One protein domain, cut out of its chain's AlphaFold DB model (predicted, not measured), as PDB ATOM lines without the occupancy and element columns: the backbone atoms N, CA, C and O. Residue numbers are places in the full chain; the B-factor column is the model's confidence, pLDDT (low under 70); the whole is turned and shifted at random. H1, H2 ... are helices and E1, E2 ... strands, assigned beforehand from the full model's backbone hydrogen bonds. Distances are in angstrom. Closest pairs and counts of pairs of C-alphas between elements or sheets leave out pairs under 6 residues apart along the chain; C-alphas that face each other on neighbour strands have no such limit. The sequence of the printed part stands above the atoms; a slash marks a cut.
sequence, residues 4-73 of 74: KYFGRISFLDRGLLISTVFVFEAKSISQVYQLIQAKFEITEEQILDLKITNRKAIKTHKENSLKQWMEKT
ATOM      1  N   LYS A   4      60.201  13.588 118.459       89.62
ATOM      2  CA  LYS A   4      60.360  13.479 117.005       89.62
ATOM      3  C   LYS A   4      60.978  14.754 116.450       89.62
ATOM      4  O   LYS A   4      60.394  15.833 116.573       89.62
ATOM      5  N   TYR A   5      62.113  14.602 115.791       89.38
ATOM      6  CA  TYR A   5      62.795  15.637 115.037       89.38
ATOM      7  C   TYR A   5      62.589  15.390 113.554       89.38
ATOM      8  O   TYR A   5      62.744  14.273 113.065       89.38
ATOM      9  N   PHE A   6      62.230  16.451 112.848       90.69
ATOM     10  CA  PHE A   6      62.106  16.457 111.400       90.69
ATOM     11  C   PHE A   6      63.214  17.331 110.860       90.69
ATOM     12  O   PHE A   6      63.652  18.251 111.545       90.69
ATOM     13  N   GLY A   7      63.633  17.112 109.631       91.81
ATOM     14  CA  GLY A   7      64.584  18.026 109.042       91.81
ATOM     15  C   GLY A   7      64.955  17.676 107.630       91.81
ATOM     16  O   GLY A   7      64.394  16.763 107.022       91.81
ATOM     17  N   ARG A   8      65.904  18.449 107.128       93.69
ATOM     18  CA  ARG A   8      66.566  18.228 105.856       93.69
ATOM     19  C   ARG A   8      68.060  18.279 106.096       93.69
ATOM     20  O   ARG A   8      68.520  19.128 106.854       93.69
ATOM     21  N   ILE A   9      68.777  17.374 105.458       94.88
ATOM     22  CA  ILE A   9      70.228  17.377 105.412       94.88
ATOM     23  C   ILE A   9      70.682  17.462 103.964       94.88
ATOM     24  O   ILE A   9      70.070  16.845 103.090       94.88
ATOM     25  N   SER A  10      71.749  18.215 103.732       96.44
ATOM     26  CA  SER A  10      72.502  18.203 102.488       96.44
ATOM     27  C   SER A  10      73.952  17.828 102.783       96.44
ATOM     28  O   SER A  10      74.552  18.399 103.692       96.44
ATOM     29  N   PHE A  11      74.504  16.865 102.052       94.88
ATOM     30  CA  PHE A  11      75.856  16.348 102.265       94.88
ATOM     31  C   PHE A  11      76.490  15.861 100.960       94.88
ATOM     32  O   PHE A  11      75.789  15.617  99.976       94.88
ATOM     33  N   LEU A  12      77.817  15.733 100.955       93.19
ATOM     34  CA  LEU A  12      78.569  15.141  99.850       93.19
ATOM     35  C   LEU A  12      78.864  13.670 100.126       93.19
ATOM     36  O   LEU A  12      79.534  13.337 101.102       93.19
ATOM     37  N   ASP A  13      78.431  12.803  99.217       88.12
ATOM     38  CA  ASP A  13      78.796  11.388  99.208       88.12
ATOM     39  C   ASP A  13      79.426  11.028  97.864       88.12
ATOM     40  O   ASP A  13      78.812  11.201  96.813       88.12
ATOM     41  N   ARG A  14      80.689  10.587  97.887       87.38
ATOM     42  CA  ARG A  14      81.466  10.202  96.689       87.38
ATOM     43  C   ARG A  14      81.403  11.229  95.542       87.38
ATOM     44  O   ARG A  14      81.379  10.866  94.370       87.38
ATOM     45  N   GLY A  15      81.375  12.521  95.882       85.69
ATOM     46  CA  GLY A  15      81.304  13.630  94.921       85.69
ATOM     47  C   GLY A  15      79.892  13.991  94.441       85.69
ATOM     48  O   GLY A  15      79.741  14.930  93.665       85.69
ATOM     49  N   LEU A  16      78.854  13.296  94.914       91.12
ATOM     50  CA  LEU A  16      77.457  13.624  94.651       91.12
ATOM     51  C   LEU A  16      76.879  14.454  95.796       91.12
ATOM     52  O   LEU A  16      76.976  14.092  96.969       91.12
ATOM     53  N   LEU A  17      76.228  15.560  95.438       93.81
ATOM     54  CA  LEU A  17      75.444  16.354  96.373       93.81
ATOM     55  C   LEU A  17      74.108  15.654  96.634       93.81
ATOM     56  O   LEU A  17      73.230  15.627  95.769       93.81
ATOM     57  N   ILE A  18      73.934  15.129  97.842       94.75
ATOM     58  CA  ILE A  18      72.685  14.518  98.293       94.75
ATOM     59  C   ILE A  18      71.955  15.517  99.179       94.75
ATOM     60  O   ILE A  18      72.541  16.104 100.082       94.75
ATOM     61  N   SER A  19      70.655  15.702  98.944       95.50
ATOM     62  CA  SER A  19      69.800  16.525  99.797       95.50
ATOM     63  C   SER A  19      68.501  15.790 100.093       95.50
ATOM     64  O   SER A  19      67.698  15.544  99.194       95.50
ATOM     65  N   THR A  20      68.299  15.410 101.352       94.62
ATOM     66  CA  THR A  20      67.216  14.507 101.751       94.62
ATOM     67  C   THR A  20      66.566  14.920 103.064       94.62
ATOM     68  O   THR A  20      67.158  15.608 103.896       94.62
ATOM     69  N   VAL A  21      65.312  14.518 103.243       93.12
ATOM     70  CA  VAL A  21      64.552  14.752 104.472       93.12
ATOM     71  C   VAL A  21      64.725  13.589 105.440       93.12
ATOM     72  O   VAL A  21      64.870  12.436 105.036       93.12
ATOM     73  N   PHE A  22      64.659  13.873 106.735       91.56
ATOM     74  CA  PHE A  22      64.699  12.843 107.767       91.56
ATOM     75  C   PHE A  22      63.634  13.058 108.835       91.56
ATOM     76  O   PHE A  22      63.149  14.170 109.075       91.56
ATOM     77  N   VAL A  23      63.308  11.952 109.501       92.19
ATOM     78  CA  VAL A  23      62.503  11.910 110.717       92.19
ATOM     79  C   VAL A  23      63.201  10.973 111.691       92.19
ATOM     80  O   VAL A  23      63.400   9.804 111.373       92.19
ATOM     81  N   PHE A  24      63.566  11.487 112.862       92.50
ATOM     82  CA  PHE A  24      64.226  10.714 113.910       92.50
ATOM     83  C   PHE A  24      63.547  10.907 115.255       92.50
ATOM     84  O   PHE A  24      63.062  11.991 115.576       92.50
ATOM     85  N   GLU A  25      63.554   9.853 116.058       91.56
ATOM     86  CA  GLU A  25      63.214   9.923 117.471       91.56
ATOM     87  C   GLU A  25      64.499  10.002 118.287       91.56
ATOM     88  O   GLU A  25      65.367   9.139 118.187       91.56
ATOM     89  N   ALA A  26      64.634  11.063 119.075       91.25
ATOM     90  CA  ALA A  26      65.835  11.317 119.856       91.25
ATOM     91  C   ALA A  26      65.498  12.038 121.163       91.25
ATOM     92  O   ALA A  26      64.460  12.690 121.299       91.25
ATOM     93  N   LYS A  27      66.388  11.928 122.148       91.06
ATOM     94  CA  LYS A  27      66.296  12.657 123.419       91.06
ATOM     95  C   LYS A  27      66.782  14.104 123.288       91.06
ATOM     96  O   LYS A  27      66.368  14.947 124.079       91.06
ATOM     97  N   SER A  28      67.649  14.387 122.317       88.75
ATOM     98  CA  SER A  28      68.249  15.703 122.091       88.75
ATOM     99  C   SER A  28      68.634  15.897 120.624       88.75
ATOM    100  O   SER A  28      68.721  14.934 119.863       88.75
ATOM    101  N   ILE A  29      68.919  17.145 120.240       86.25
ATOM    102  CA  ILE A  29      69.440  17.484 118.907       86.25
ATOM    103  C   ILE A  29      70.803  16.824 118.654       86.25
ATOM    104  O   ILE A  29      71.027  16.308 117.568       86.25
ATOM    105  N   SER A  30      71.690  16.769 119.652       89.81
ATOM    106  CA  SER A  30      72.999  16.107 119.515       89.81
ATOM    107  C   SER A  30      72.856  14.627 119.127       89.81
ATOM    108  O   SER A  30      73.559  14.147 118.244       89.81
ATOM    109  N   GLN A  31      71.868  13.924 119.687       92.38
ATOM    110  CA  GLN A  31      71.589  12.545 119.287       92.38
ATOM    111  C   GLN A  31      71.043  12.452 117.847       92.38
ATOM    112  O   GLN A  31      71.306  11.470 117.160       92.38
ATOM    113  N   VAL A  32      70.326  13.467 117.350       91.56
ATOM    114  CA  VAL A  32      69.900  13.523 115.936       91.56
ATOM    115  C   VAL A  32      71.106  13.589 115.000       91.56
ATOM    116  O   VAL A  32      71.114  12.882 113.997       91.56
ATOM    117  N   TYR A  33      72.133  14.376 115.337       91.12
ATOM    118  CA  TYR A  33      73.379  14.430 114.563       91.12
ATOM    119  C   TYR A  33      74.059  13.056 114.475       91.12
ATOM    120  O   TYR A  33      74.404  12.615 113.383       91.12
ATOM    121  N   GLN A  34      74.163  12.336 115.595       94.00
ATOM    122  CA  GLN A  34      74.740  10.985 115.609       94.00
ATOM    123  C   GLN A  34      73.937  10.002 114.745       94.00
ATOM    124  O   GLN A  34      74.507   9.211 113.997       94.00
ATOM    125  N   LEU A  35      72.601  10.065 114.809       94.88
ATOM    126  CA  LEU A  35      71.720   9.219 113.996       94.88
ATOM    127  C   LEU A  35      71.844   9.513 112.497       94.88
ATOM    128  O   LEU A  35      71.740   8.600 111.684       94.88
ATOM    129  N   ILE A  36      72.064  10.774 112.130       93.69
ATOM    130  CA  ILE A  36      72.326  11.189 110.752       93.69
ATOM    131  C   ILE A  36      73.625  10.565 110.243       93.69
ATOM    132  O   ILE A  36      73.604   9.910 109.202       93.69
ATOM    133  N   GLN A  37      74.722  10.741 110.983       93.44
ATOM    134  CA  GLN A  37      76.039  10.222 110.604       93.44
ATOM    135  C   GLN A  37      75.996   8.702 110.438       93.44
ATOM    136  O   GLN A  37      76.443   8.181 109.423       93.44
ATOM    137  N   ALA A  38      75.360   7.996 111.380       94.75
ATOM    138  CA  ALA A  38      75.208   6.546 111.316       94.75
ATOM    139  C   ALA A  38      74.311   6.081 110.156       94.75
ATOM    140  O   ALA A  38      74.597   5.068 109.532       94.75
ATOM    141  N   LYS A  39      73.218   6.798 109.856       94.19
ATOM    142  CA  LYS A  39      72.274   6.396 108.799       94.19
ATOM    143  C   LYS A  39      72.841   6.570 107.393       94.19
ATOM    144  O   LYS A  39      72.507   5.780 106.514       94.19
ATOM    145  N   PHE A  40      73.584   7.648 107.173       91.69
ATOM    146  CA  PHE A  40      74.119   7.990 105.856       91.69
ATOM    147  C   PHE A  40      75.595   7.618 105.702       91.69
ATOM    148  O   PHE A  40      76.142   7.835 104.630       91.69
ATOM    149  N   GLU A  41      76.214   7.056 106.746       93.31
ATOM    150  CA  GLU A  41      77.635   6.688 106.781       93.31
ATOM    151  C   GLU A  41      78.551   7.866 106.405       93.31
ATOM    152  O   GLU A  41      79.517   7.724 105.661       93.31
ATOM    153  N   ILE A  42      78.223   9.047 106.935       92.44
ATOM    154  CA  ILE A  42      78.936  10.300 106.660       92.44
ATOM    155  C   ILE A  42      79.583  10.877 107.914       92.44
ATOM    156  O   ILE A  42      79.064  10.740 109.026       92.44
ATOM    157  N   THR A  43      80.694  11.584 107.726       92.06
ATOM    158  CA  THR A  43      81.326  12.396 108.771       92.06
ATOM    159  C   THR A  43      80.668  13.771 108.881       92.06
ATOM    160  O   THR A  43      79.876  14.180 108.031       92.06
ATOM    161  N   GLU A  44      80.982  14.510 109.949       88.06
ATOM    162  CA  GLU A  44      80.517  15.895 110.120       88.06
ATOM    163  C   GLU A  44      80.989  16.813 108.982       88.06
ATOM    164  O   GLU A  44      80.216  17.623 108.485       88.06
ATOM    165  N   GLU A  45      82.220  16.620 108.507       90.00
ATOM    166  CA  GLU A  45      82.847  17.409 107.436       90.00
ATOM    167  C   GLU A  45      82.138  17.261 106.083       90.00
ATOM    168  O   GLU A  45      82.202  18.151 105.237       90.00
ATOM    169  N   GLN A  46      81.447  16.140 105.868       92.12
ATOM    170  CA  GLN A  46      80.669  15.902 104.652       92.12
ATOM    171  C   GLN A  46      79.314  16.620 104.667       92.12
ATOM    172  O   GLN A  46      78.677  16.733 103.615       92.12
ATOM    173  N   ILE A  47      78.849  17.093 105.829       93.06
ATOM    174  CA  ILE A  47      77.568  17.785 105.974       93.06
ATOM    175  C   ILE A  47      77.733  19.238 105.531       93.06
ATOM    176  O   ILE A  47      78.474  20.011 106.125       93.06
ATOM    177  N   LEU A  48      76.981  19.624 104.504       94.31
ATOM    178  CA  LEU A  48      76.988  20.985 103.967       94.31
ATOM    179  C   LEU A  48      75.906  21.864 104.593       94.31
ATOM    180  O   LEU A  48      76.116  23.053 104.810       94.31
ATOM    181  N   ASP A  49      74.732  21.291 104.850       92.69
ATOM    182  CA  ASP A  49      73.616  21.993 105.479       92.69
ATOM    183  C   ASP A  49      72.784  21.017 106.307       92.69
ATOM    184  O   ASP A  49      72.474  19.907 105.859       92.69
ATOM    185  N   LEU A  50      72.379  21.442 107.503       91.38
ATOM    186  CA  LEU A  50      71.454  20.692 108.338       91.38
ATOM    187  C   LEU A  50      70.385  21.607 108.921       91.38
ATOM    188  O   LEU A  50      70.628  22.419 109.813       91.38
ATOM    189  N   LYS A  51      69.143  21.376 108.498       91.25
ATOM    190  CA  LYS A  51      67.975  22.078 109.018       91.25
ATOM    191  C   LYS A  51      67.120  21.150 109.858       91.25
ATOM    192  O   LYS A  51      66.392  20.311 109.327       91.25
ATOM    193  N   ILE A  52      67.137  21.354 111.172       86.44
ATOM    194  CA  ILE A  52      66.273  20.637 112.113       86.44
ATOM    195  C   ILE A  52      65.022  21.468 112.393       86.44
ATOM    196  O   ILE A  52      65.069  22.616 112.820       86.44
ATOM    197  N   THR A  53      63.874  20.853 112.171       80.88
ATOM    198  CA  THR A  53      62.541  21.400 112.383       80.88
ATOM    199  C   THR A  53      61.869  20.645 113.527       80.88
ATOM    200  O   THR A  53      61.429  19.501 113.377       80.88
ATOM    201  N   ASN A  54      61.732  21.292 114.685       73.25
ATOM    202  CA  ASN A  54      60.891  20.766 115.756       73.25
ATOM    203  C   ASN A  54      59.429  21.157 115.486       73.25
ATOM    204  O   ASN A  54      58.995  22.266 115.799       73.25
ATOM    205  N   ARG A  55      58.654  20.235 114.900       70.94
ATOM    206  CA  ARG A  55      57.234  20.476 114.588       70.94
ATOM    207  C   ARG A  55      56.402  20.816 115.825       70.94
ATOM    208  O   ARG A  55      55.488  21.624 115.697       70.94
ATOM    209  N   LYS A  56      56.709  20.246 117.001       69.19
ATOM    210  CA  LYS A  56      56.016  20.610 118.249       69.19
ATOM    211  C   LYS A  56      56.282  22.066 118.599       69.19
ATOM    212  O   LYS A  56      55.328  22.802 118.794       69.19
ATOM    213  N   ALA A  57      57.545  22.493 118.582       67.94
ATOM    214  CA  ALA A  57      57.901  23.882 118.865       67.94
ATOM    215  C   ALA A  57      57.223  24.858 117.885       67.94
ATOM    216  O   ALA A  57      56.663  25.861 118.315       67.94
ATOM    217  N   ILE A  58      57.186  24.529 116.588       71.19
ATOM    218  CA  ILE A  58      56.489  25.348 115.581       71.19
ATOM    219  C   ILE A  58      54.982  25.393 115.838       71.19
ATOM    220  O   ILE A  58      54.382  26.462 115.749       71.19
ATOM    221  N   LYS A  59      54.356  24.250 116.147       77.50
ATOM    222  CA  LYS A  59      52.919  24.184 116.438       77.50
ATOM    223  C   LYS A  59      52.581  25.018 117.673       77.50
ATOM    224  O   LYS A  59      51.717  25.880 117.591       77.50
ATOM    225  N   THR A  60      53.314  24.821 118.765       75.75
ATOM    226  CA  THR A  60      53.139  25.569 120.014       75.75
ATOM    227  C   THR A  60      53.359  27.065 119.815       75.75
ATOM    228  O   THR A  60      52.577  27.863 120.318       75.75
ATOM    229  N   HIS A  61      54.374  27.466 119.045       75.06
ATOM    230  CA  HIS A  61      54.590  28.875 118.725       75.06
ATOM    231  C   HIS A  61      53.392  29.473 117.975       75.06
ATOM    232  O   HIS A  61      52.877  30.502 118.396       75.06
ATOM    233  N   LYS A  62      52.886  28.794 116.934       80.75
ATOM    234  CA  LYS A  62      51.695  29.242 116.189       80.75
ATOM    235  C   LYS A  62      50.456  29.354 117.077       80.75
ATOM    236  O   LYS A  62      49.729  30.336 116.979       80.75
ATOM    237  N   GLU A  63      50.221  28.363 117.934       88.69
ATOM    238  CA  GLU A  63      49.091  28.357 118.870       88.69
ATOM    239  C   GLU A  63      49.181  29.519 119.869       88.69
ATOM    240  O   GLU A  63      48.191  30.209 120.101       88.69
ATOM    241  N   ASN A  64      50.371  29.782 120.413       84.62
ATOM    242  CA  ASN A  64      50.599  30.897 121.331       84.62
ATOM    243  C   ASN A  64      50.441  32.257 120.638       84.62
ATOM    244  O   ASN A  64      49.800  33.144 121.194       84.62
ATOM    245  N   SER A  65      50.968  32.421 119.421       81.50
ATOM    246  CA  SER A  65      50.783  33.648 118.636       81.50
ATOM    247  C   SER A  65      49.312  33.910 118.312       81.50
ATOM    248  O   SER A  65      48.869  35.052 118.386       81.50
ATOM    249  N   LEU A  66      48.542  32.862 117.998       87.00
ATOM    250  CA  LEU A  66      47.104  32.985 117.760       87.00
ATOM    251  C   LEU A  66      46.362  33.439 119.024       87.00
ATOM    252  O   LEU A  66      45.565  34.371 118.952       87.00
ATOM    253  N   LYS A  67      46.657  32.832 120.183       89.25
ATOM    254  CA  LYS A  67      46.078  33.245 121.472       89.25
ATOM    255  C   LYS A  67      46.379  34.708 121.793       89.25
ATOM    256  O   LYS A  67      45.457  35.459 122.079       89.25
ATOM    257  N   GLN A  68      47.638  35.124 121.662       86.00
ATOM    258  CA  GLN A  68      48.050  36.511 121.912       86.00
ATOM    259  C   GLN A  68      47.353  37.513 120.986       86.00
ATOM    260  O   GLN A  68      47.065  38.633 121.396       86.00
ATOM    261  N   TRP A  69      47.099  37.138 119.729       83.94
ATOM    262  CA  TRP A  69      46.350  37.986 118.806       83.94
ATOM    263  C   TRP A  69      44.882  38.123 119.230       83.94
ATOM    264  O   TRP A  69      44.365  39.237 119.277       83.94
ATOM    265  N   MET A  70      44.238  37.018 119.616       84.75
ATOM    266  CA  MET A  70      42.860  37.040 120.122       84.75
ATOM    267  C   MET A  70      42.728  37.864 121.410       84.75
ATOM    268  O   MET A  70      41.811  38.667 121.516       84.75
ATOM    269  N   GLU A  71      43.664  37.719 122.352       83.00
ATOM    270  CA  GLU A  71      43.690  38.480 123.613       83.00
ATOM    271  C   GLU A  71      43.900  39.987 123.404       83.00
ATOM    272  O   GLU A  71      43.424  40.779 124.206       83.00
ATOM    273  N   LYS A  72      44.581  40.403 122.327       71.06
ATOM    274  CA  LYS A  72      44.764  41.823 121.969       71.06
ATOM    275  C   LYS A  72      43.575  42.450 121.236       71.06
ATOM    276  O   LYS A  72      43.591  43.653 121.000       71.06
ATOM    277  N   THR A  73      42.609  41.641 120.807       59.59
ATOM    278  CA  THR A  73      41.449  42.097 120.020       59.59
ATOM    279  C   THR A  73      40.194  42.284 120.894       59.59
ATOM    280  O   THR A  73      39.147  42.667 120.377       59.59
TER     281      THR A  73
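Overview. This is residues 4 to 73 of the 74 residues of an uncharacterized protein of Leptospira stimsonii (UniProt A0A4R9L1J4). A twisted sheet of three strands curls round helix H1, making a compact body, and a long helix, H2, leads away from it as an arm; residues 57 to 73, of which 57 to 71 belong to H2, stick out free and make much of the length. The printed part has 70 residues, with E1, E2, H1, E3 and H2 in that order; the sheet runs E2, E1, E3, antiparallel, and the class is mixed. The whole is only just loose, close to extended, with a radius of gyration of the C-alphas of 16.3 A and spans of 56 by 24 by 16 A.

Arrangement. E1, residues 4 to 13, and E2, residues 16 to 26, form an antiparallel hairpin at 156 degrees, with N 9 and O 20 within hydrogen-bond range at 2.9 A. E1 bends by 56 degrees at residue 10 and E2 by 60 degrees at residue 23. H1, residues 29 to 40, is on one face of the sheet, in two layers, helix and sheet; its closest C-alphas to E2 are Val 32 and Ala 26, 6.1 A. E3, residues 47 to 53, is antiparallel to E1 at 167 degrees, with N 8 and O 51 at 2.9 A. E2, H1 and E3 make a split strand-helix-strand unit, two strands running the same way with E1 between them, and its crossover is right-handed. H2, residues 55 to 71, only grazes the sheet with residues 55 to 56, and is apart from H1. In H1 and H2 every O i to N i+4 pair is within hydrogen-bond range.

Along the chain. E1 begins at C-alpha 4 (60.360, 13.479, 117.005) and is 25.7 A long; E2 is 27.9 A, H1 16.8 A and E3 16.7 A. H2 is 24.3 A and ends at C-alpha 71 (43.690, 38.480, 123.613).

Size, cuts and confidence. The two C-alphas farthest apart, of Arg 14 and Thr 73, are 56.2 A apart. The printed part has no cut and no long link. Mean pLDDT of the printed part is 87.8, with residues 56 to 57 and 73 under 70.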